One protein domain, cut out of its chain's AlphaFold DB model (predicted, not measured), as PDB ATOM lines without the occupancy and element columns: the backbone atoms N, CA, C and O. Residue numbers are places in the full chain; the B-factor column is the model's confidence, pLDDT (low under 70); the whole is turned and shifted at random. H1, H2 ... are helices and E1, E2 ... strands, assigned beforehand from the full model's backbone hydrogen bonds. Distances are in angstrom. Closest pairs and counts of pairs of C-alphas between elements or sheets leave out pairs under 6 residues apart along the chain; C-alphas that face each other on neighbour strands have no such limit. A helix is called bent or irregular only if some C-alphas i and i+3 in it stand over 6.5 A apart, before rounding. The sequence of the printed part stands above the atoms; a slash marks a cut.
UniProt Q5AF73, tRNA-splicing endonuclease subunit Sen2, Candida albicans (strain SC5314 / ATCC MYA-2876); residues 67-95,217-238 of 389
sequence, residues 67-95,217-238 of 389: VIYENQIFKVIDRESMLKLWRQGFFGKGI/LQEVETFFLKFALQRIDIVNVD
ATOM      1  N   VAL A  67     158.736 157.198 106.926       97.70
ATOM      2  CA  VAL A  67     160.076 157.775 106.813       97.70
ATOM      3  C   VAL A  67     160.739 157.195 105.572       97.70
ATOM      4  O   VAL A  67     160.780 155.986 105.387       97.70
ATOM      5  N   ILE A  68     161.285 158.046 104.718       96.90
ATOM      6  CA  ILE A  68     162.016 157.629 103.523       96.90
ATOM      7  C   ILE A  68     163.504 157.606 103.855       96.90
ATOM      8  O   ILE A  68     164.036 158.565 104.415       96.90
ATOM      9  N   TYR A  69     164.171 156.507 103.513       95.66
ATOM     10  CA  TYR A  69     165.615 156.376 103.646       95.66
ATOM     11  C   TYR A  69     166.283 156.483 102.276       95.66
ATOM     12  O   TYR A  69     166.139 155.598 101.436       95.66
ATOM     13  N   GLU A  70     167.022 157.567 102.061       92.87
ATOM     14  CA  GLU A  70     167.714 157.863 100.804       92.87
ATOM     15  C   GLU A  70     169.021 158.596 101.091       92.87
ATOM     16  O   GLU A  70     169.052 159.509 101.917       92.87
ATOM     17  N   ASN A  71     170.084 158.261 100.360       91.33
ATOM     18  CA  ASN A  71     171.391 158.921 100.460       91.33
ATOM     19  C   ASN A  71     171.933 158.978 101.902       91.33
ATOM     20  O   ASN A  71     172.471 160.004 102.313       91.33
ATOM     21  N   GLN A  72     171.766 157.893 102.672       91.41
ATOM     22  CA  GLN A  72     172.141 157.801 104.095       91.41
ATOM     23  C   GLN A  72     171.409 158.808 105.003       91.41
ATOM     24  O   GLN A  72     171.898 159.171 106.069       91.41
ATOM     25  N   ILE A  73     170.236 159.294 104.584       95.43
ATOM     26  CA  ILE A  73     169.435 160.259 105.339       95.43
ATOM     27  C   ILE A  73     168.022 159.710 105.537       95.43
ATOM     28  O   ILE A  73     167.382 159.240 104.597       95.43
ATOM     29  N   PHE A  74     167.510 159.849 106.760       97.53
ATOM     30  CA  PHE A  74     166.120 159.569 107.108       97.53
ATOM     31  C   PHE A  74     165.275 160.840 106.985       97.53
ATOM     32  O   PHE A  74     165.474 161.809 107.725       97.53
ATOM     33  N   LYS A  75     164.339 160.845 106.034       97.02
ATOM     34  CA  LYS A  75     163.519 162.004 105.665       97.02
ATOM     35  C   LYS A  75     162.044 161.743 105.942       97.02
ATOM     36  O   LYS A  75     161.509 160.701 105.579       97.02
ATOM     37  N   VAL A  76     161.361 162.725 106.513       97.19
ATOM     38  CA  VAL A  76     159.896 162.768 106.585       97.19
ATOM     39  C   VAL A  76     159.434 163.914 105.702       97.19
ATOM     40  O   VAL A  76     159.781 165.063 105.970       97.19
ATOM     41  N   ILE A  77     158.695 163.590 104.645       94.39
ATOM     42  CA  ILE A  77     158.258 164.559 103.629       94.39
ATOM     43  C   ILE A  77     156.842 165.056 103.926       94.39
ATOM     44  O   ILE A  77     156.542 166.231 103.741       94.39
ATOM     45  N   ASP A  78     155.973 164.179 104.435       93.41
ATOM     46  CA  ASP A  78     154.592 164.543 104.742       93.41
ATOM     47  C   ASP A  78     154.514 165.635 105.822       93.41
ATOM     48  O   ASP A  78     155.065 165.507 106.921       93.41
ATOM     49  N   ARG A  79     153.777 166.706 105.516       92.06
ATOM     50  CA  ARG A  79     153.650 167.895 106.363       92.06
ATOM     51  C   ARG A  79     153.061 167.578 107.730       92.06
ATOM     52  O   ARG A  79     153.523 168.119 108.740       92.06
ATOM     53  N   GLU A  80     152.030 166.738 107.783       92.63
ATOM     54  CA  GLU A  80     151.390 166.382 109.049       92.63
ATOM     55  C   GLU A  80     152.354 165.581 109.929       92.63
ATOM     56  O   GLU A  80     152.550 165.919 111.099       92.63
ATOM     57  N   SER A  81     153.038 164.603 109.342       95.01
ATOM     58  CA  SER A  81     154.051 163.774 109.991       95.01
ATOM     59  C   SER A  81     155.234 164.600 110.500       95.01
ATOM     60  O   SER A  81     155.648 164.436 111.652       95.01
ATOM     61  N   MET A  82     155.730 165.549 109.696       95.80
ATOM     62  CA  MET A  82     156.778 166.493 110.096       95.80
ATOM     63  C   MET A  82     156.374 167.287 111.344       95.80
ATOM     64  O   MET A  82     157.122 167.366 112.325       95.80
ATOM     65  N   LEU A  83     155.169 167.871 111.330       93.60
ATOM     66  CA  LEU A  83     154.658 168.653 112.454       93.60
ATOM     67  C   LEU A  83     154.388 167.779 113.678       93.60
ATOM     68  O   LEU A  83     154.665 168.218 114.795       93.60
ATOM     69  N   LYS A  84     153.875 166.562 113.494       94.01
ATOM     70  CA  LYS A  84     153.586 165.613 114.572       94.01
ATOM     71  C   LYS A  84     154.871 165.216 115.298       94.01
ATOM     72  O   LYS A  84     154.961 165.427 116.503       94.01
ATOM     73  N   LEU A  85     155.898 164.771 114.572       96.13
ATOM     74  CA  LEU A  85     157.203 164.405 115.142       96.13
ATOM     75  C   LEU A  85     157.899 165.580 115.834       96.13
ATOM     76  O   LEU A  85     158.448 165.430 116.930       96.13
ATOM     77  N   TRP A  86     157.846 166.774 115.243       95.28
ATOM     78  CA  TRP A  86     158.438 167.943 115.880       95.28
ATOM     79  C   TRP A  86     157.681 168.355 117.148       95.28
ATOM     80  O   TRP A  86     158.289 168.629 118.187       95.28
ATOM     81  N   ARG A  87     156.348 168.424 117.089       94.30
ATOM     82  CA  ARG A  87     155.531 168.930 118.202       94.30
ATOM     83  C   ARG A  87     155.412 167.935 119.346       94.30
ATOM     84  O   ARG A  87     155.311 168.362 120.494       94.30
ATOM     85  N   GLN A  88     155.460 166.644 119.039       93.74
ATOM     86  CA  GLN A  88     155.327 165.549 119.991       93.74
ATOM     87  C   GLN A  88     156.697 164.957 120.344       93.74
ATOM     88  O   GLN A  88     156.928 163.764 120.200       93.74
ATOM     89  N   GLY A  89     157.630 165.797 120.795       93.77
ATOM     90  CA  GLY A  89     158.927 165.330 121.301       93.77
ATOM     91  C   GLY A  89     160.154 165.808 120.547       93.77
ATOM     92  O   GLY A  89     161.248 165.294 120.800       93.77
ATOM     93  N   PHE A  90     159.997 166.828 119.699       96.01
ATOM     94  CA  PHE A  90     161.105 167.581 119.124       96.01
ATOM     95  C   PHE A  90     162.058 166.701 118.311       96.01
ATOM     96  O   PHE A  90     163.261 166.938 118.367       96.01
ATOM     97  N   PHE A  91     161.540 165.720 117.578       97.06
ATOM     98  CA  PHE A  91     162.354 164.860 116.722       97.06
ATOM     99  C   PHE A  91     162.739 165.581 115.428       97.06
ATOM    100  O   PHE A  91     161.950 166.356 114.880       97.06
ATOM    101  N   GLY A  92     163.960 165.333 114.960       95.83
ATOM    102  CA  GLY A  92     164.461 165.814 113.682       95.83
ATOM    103  C   GLY A  92     164.670 167.316 113.591       95.83
ATOM    104  O   GLY A  92     164.627 168.064 114.578       95.83
ATOM    105  N   LYS A  93     164.935 167.775 112.370       94.41
ATOM    106  CA  LYS A  93     165.121 169.183 112.018       94.41
ATOM    107  C   LYS A  93     164.679 169.428 110.577       94.41
ATOM    108  O   LYS A  93     165.061 168.674 109.690       94.41
ATOM    109  N   GLY A  94     163.914 170.496 110.344       93.79
ATOM    110  CA  GLY A  94     163.577 170.919 108.981       93.79
ATOM    111  C   GLY A  94     164.833 171.380 108.244       93.79
ATOM    112  O   GLY A  94     165.609 172.164 108.797       93.79
ATOM    113  N   ILE A  95     165.072 170.885 107.029       94.35
ATOM    114  CA  ILE A  95     166.305 171.197 106.287       94.35
ATOM    115  C   ILE A  95     166.364 172.670 105.845       94.35
ATOM    116  O   ILE A  95     167.426 173.291 105.902       94.35
ATOM    117  N   LEU A 217     165.631 163.277 110.321       97.78
ATOM    118  CA  LEU A 217     165.857 162.601 111.598       97.78
ATOM    119  C   LEU A 217     167.324 162.177 111.710       97.78
ATOM    120  O   LEU A 217     167.928 161.766 110.719       97.78
ATOM    121  N   GLN A 218     167.896 162.252 112.913       96.81
ATOM    122  CA  GLN A 218     169.174 161.580 113.173       96.81
ATOM    123  C   GLN A 218     168.958 160.060 113.234       96.81
ATOM    124  O   GLN A 218     167.863 159.597 113.565       96.81
ATOM    125  N   GLU A 219     170.001 159.271 112.991       96.42
ATOM    126  CA  GLU A 219     169.931 157.800 113.079       96.42
ATOM    127  C   GLU A 219     169.450 157.341 114.466       96.42
ATOM    128  O   GLU A 219     168.549 156.508 114.568       96.42
ATOM    129  N   VAL A 220     169.957 157.955 115.542       98.23
ATOM    130  CA  VAL A 220     169.521 157.655 116.919       98.23
ATOM    131  C   VAL A 220     168.053 158.007 117.170       98.23
ATOM    132  O   VAL A 220     167.359 157.288 117.886       98.23
ATOM    133  N   GLU A 221     167.551 159.088 116.563       98.29
ATOM    134  CA  GLU A 221     166.147 159.495 116.675       98.29
ATOM    135  C   GLU A 221     165.241 158.530 115.912       98.29
ATOM    136  O   GLU A 221     164.208 158.115 116.432       98.29
ATOM    137  N   THR A 222     165.650 158.158 114.699       98.38
ATOM    138  CA  THR A 222     164.944 157.207 113.836       98.38
ATOM    139  C   THR A 222     164.855 155.851 114.519       98.38
ATOM    140  O   THR A 222     163.763 155.316 114.705       98.38
ATOM    141  N   PHE A 223     165.988 155.319 114.976       98.41
ATOM    142  CA  PHE A 223     166.005 154.036 115.659       98.41
ATOM    143  C   PHE A 223     165.195 154.089 116.959       98.41
ATOM    144  O   PHE A 223     164.411 153.183 117.196       98.41
ATOM    145  N   PHE A 224     165.243 155.176 117.741       98.42
ATOM    146  CA  PHE A 224     164.390 155.336 118.929       98.42
ATOM    147  C   PHE A 224     162.891 155.320 118.589       98.42
ATOM    148  O   PHE A 224     162.103 154.636 119.242       98.42
ATOM    149  N   LEU A 225     162.490 156.061 117.553       97.88
ATOM    150  CA  LEU A 225     161.102 156.132 117.102       97.88
ATOM    151  C   LEU A 225     160.589 154.777 116.592       97.88
ATOM    152  O   LEU A 225     159.408 154.487 116.782       97.88
ATOM    153  N   LYS A 226     161.448 153.950 115.977       96.58
ATOM    154  CA  LYS A 226     161.094 152.599 115.515       96.58
ATOM    155  C   LYS A 226     161.161 151.562 116.640       96.58
ATOM    156  O   LYS A 226     160.170 150.894 116.896       96.58
ATOM    157  N   PHE A 227     162.306 151.438 117.305       97.26
ATOM    158  CA  PHE A 227     162.597 150.420 118.317       97.26
ATOM    159  C   PHE A 227     161.832 150.644 119.620       97.26
ATOM    160  O   PHE A 227     161.148 149.747 120.097       97.26
ATOM    161  N   ALA A 228     161.949 151.836 120.213       96.06
ATOM    162  CA  ALA A 228     161.418 152.090 121.551       96.06
ATOM    163  C   ALA A 228     159.938 152.486 121.531       96.06
ATOM    164  O   ALA A 228     159.211 152.195 122.479       96.06
ATOM    165  N   LEU A 229     159.496 153.182 120.475       94.27
ATOM    166  CA  LEU A 229     158.140 153.734 120.399       94.27
ATOM    167  C   LEU A 229     157.247 153.089 119.329       94.27
ATOM    168  O   LEU A 229     156.035 153.268 119.402       94.27
ATOM    169  N   GLN A 230     157.817 152.386 118.342       93.33
ATOM    170  CA  GLN A 230     157.090 151.799 117.206       93.33
ATOM    171  C   GLN A 230     156.152 152.800 116.497       93.33
ATOM    172  O   GLN A 230     154.989 152.520 116.208       93.33
ATOM    173  N   ARG A 231     156.647 154.022 116.247       93.74
ATOM    174  CA  ARG A 231     155.860 155.141 115.690       93.74
ATOM    175  C   ARG A 231     156.176 155.514 114.256       93.74
ATOM    176  O   ARG A 231     155.446 156.321 113.680       93.74
ATOM    177  N   ILE A 232     157.238 154.958 113.695       96.12
ATOM    178  CA  ILE A 232     157.631 155.196 112.312       96.12
ATOM    179  C   ILE A 232     157.798 153.873 111.582       96.12
ATOM    180  O   ILE A 232     158.194 152.880 112.191       96.12
ATOM    181  N   ASP A 233     157.571 153.906 110.278       95.83
ATOM    182  CA  ASP A 233     157.961 152.852 109.353       95.83
ATOM    183  C   ASP A 233     158.880 153.444 108.300       95.83
ATOM    184  O   ASP A 233     158.631 154.535 107.785       95.83
ATOM    185  N   ILE A 234     159.971 152.738 108.015       96.79
ATOM    186  CA  ILE A 234     160.962 153.199 107.060       96.79
ATOM    187  C   ILE A 234     160.688 152.489 105.737       96.79
ATOM    188  O   ILE A 234     160.674 151.262 105.674       96.79
ATOM    189  N   VAL A 235     160.463 153.266 104.682       93.83
ATOM    190  CA  VAL A 235     160.221 152.754 103.330       93.83
ATOM    191  C   VAL A 235     161.444 151.952 102.873       93.83
ATOM    192  O   VAL A 235     162.578 152.410 103.025       93.83
ATOM    193  N   ASN A 236     161.217 150.763 102.308       89.07
ATOM    194  CA  ASN A 236     162.260 149.824 101.865       89.07
ATOM    195  C   ASN A 236     163.191 149.335 103.001       89.07
ATOM    196  O   ASN A 236     164.390 149.097 102.796       89.07
ATOM    197  N   VAL A 237     162.671 149.248 104.226       92.04
ATOM    198  CA  VAL A 237     163.332 148.593 105.360       92.04
ATOM    199  C   VAL A 237     162.325 147.654 106.007       92.04
ATOM    200  O   VAL A 237     161.438 148.096 106.738       92.04
ATOM    201  N   ASP A 238     162.471 146.364 105.730       87.13
ATOM    202  CA  ASP A 238     161.462 145.368 106.091       87.13
ATOM    203  C   ASP A 238     161.533 144.999 107.575       87.13
ATOM    204  O   ASP A 238     160.502 144.881 108.241       87.13
TER     205      ASP A 238
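This is residues 67 to 95 and 217 to 238 of the 389 residues of the protein "tRNA-splicing endonuclease subunit Sen2" of Candida albicans (strain SC5314 / ATCC MYA-2876) (UniProt Q5AF73). A small, twisting sheet of three short strands has helix H2 packed slantwise over one face, while helix H1 sits off to the side and only grazes the sheet with its residues 81 to 85. The hairpin of E1 and E2 opens the printed part, and E3, the last strand, comes in beside E1. The printed part has 51 residues, with two named helices and three named strands in the order E1, E2, H1, H2, E3; the sheet runs E2, E1, E3 and is mixed, and the class is mixed, helices and strands. The whole is compact, with a radius of gyration of the C-alphas of 10.1 A, and rounded, spanning 27 by 24 by 17 A.

E1, residues 67 to 70, is the inner strand, and E2, residues 73 to 76, is an edge strand antiparallel to it at 146 degrees, with N 68 and O 75 within hydrogen-bond range at 2.8 A. E3, residues 232 to 235, is the other edge strand, parallel to E1 at 37 degrees, with N 235 and O 67 within hydrogen-bond range at 2.8 A. The pairing is staggered: E1 pairs with E3 over residues 67 to 68 and with E2 over residues 68 to 70. H2, residues 219 to 228, is on one face of the sheet, two layers with a helix on one face, at a height over the sheet of 9.3 A. It lies over E3, which has 6 of its 10 C-alphas on the local plane; E2 and E1 have 2 each and are only just not under it. It runs slantwise to the strands, at 53 degrees to E3 on the local plane. The closest C-alphas of H2 and E3 are those of Lys 226 and Ile 232, 5.4 A apart. H1, residues 79 to 87, only grazes the sheet; its closest C-alpha to E2 is that of Met 82, 6.0 A from that of Val 76. H1 and H2 are apart. In H1 and H2 every O i to N i+4 pair is within hydrogen-bond range.

E1 begins at C-alpha 67, (160.076, 157.775, 106.813), and is 9.7 A long. E2 is 9.9 A, H1 12.0 A and H2 13.3 A. H2 is neither bent nor irregular, but only just: C-alphas 225 and 228 are 6.0 A apart. E3 is 9.7 A and ends at C-alpha 235, (160.221, 152.754, 103.330).

The C-alphas farthest apart, those of Arg 87 and Asp 238, are 27.1 A apart. Residues 96 to 216 are not printed, and C-alphas 95 and 217 are 10.1 A apart across this cut, which falls in the link from H1 to H2. The links E1 to E2, E2 to H1 and H2 to E3 are tight. The mean pLDDT of the printed part is 95.1, and no printed residue is under 70.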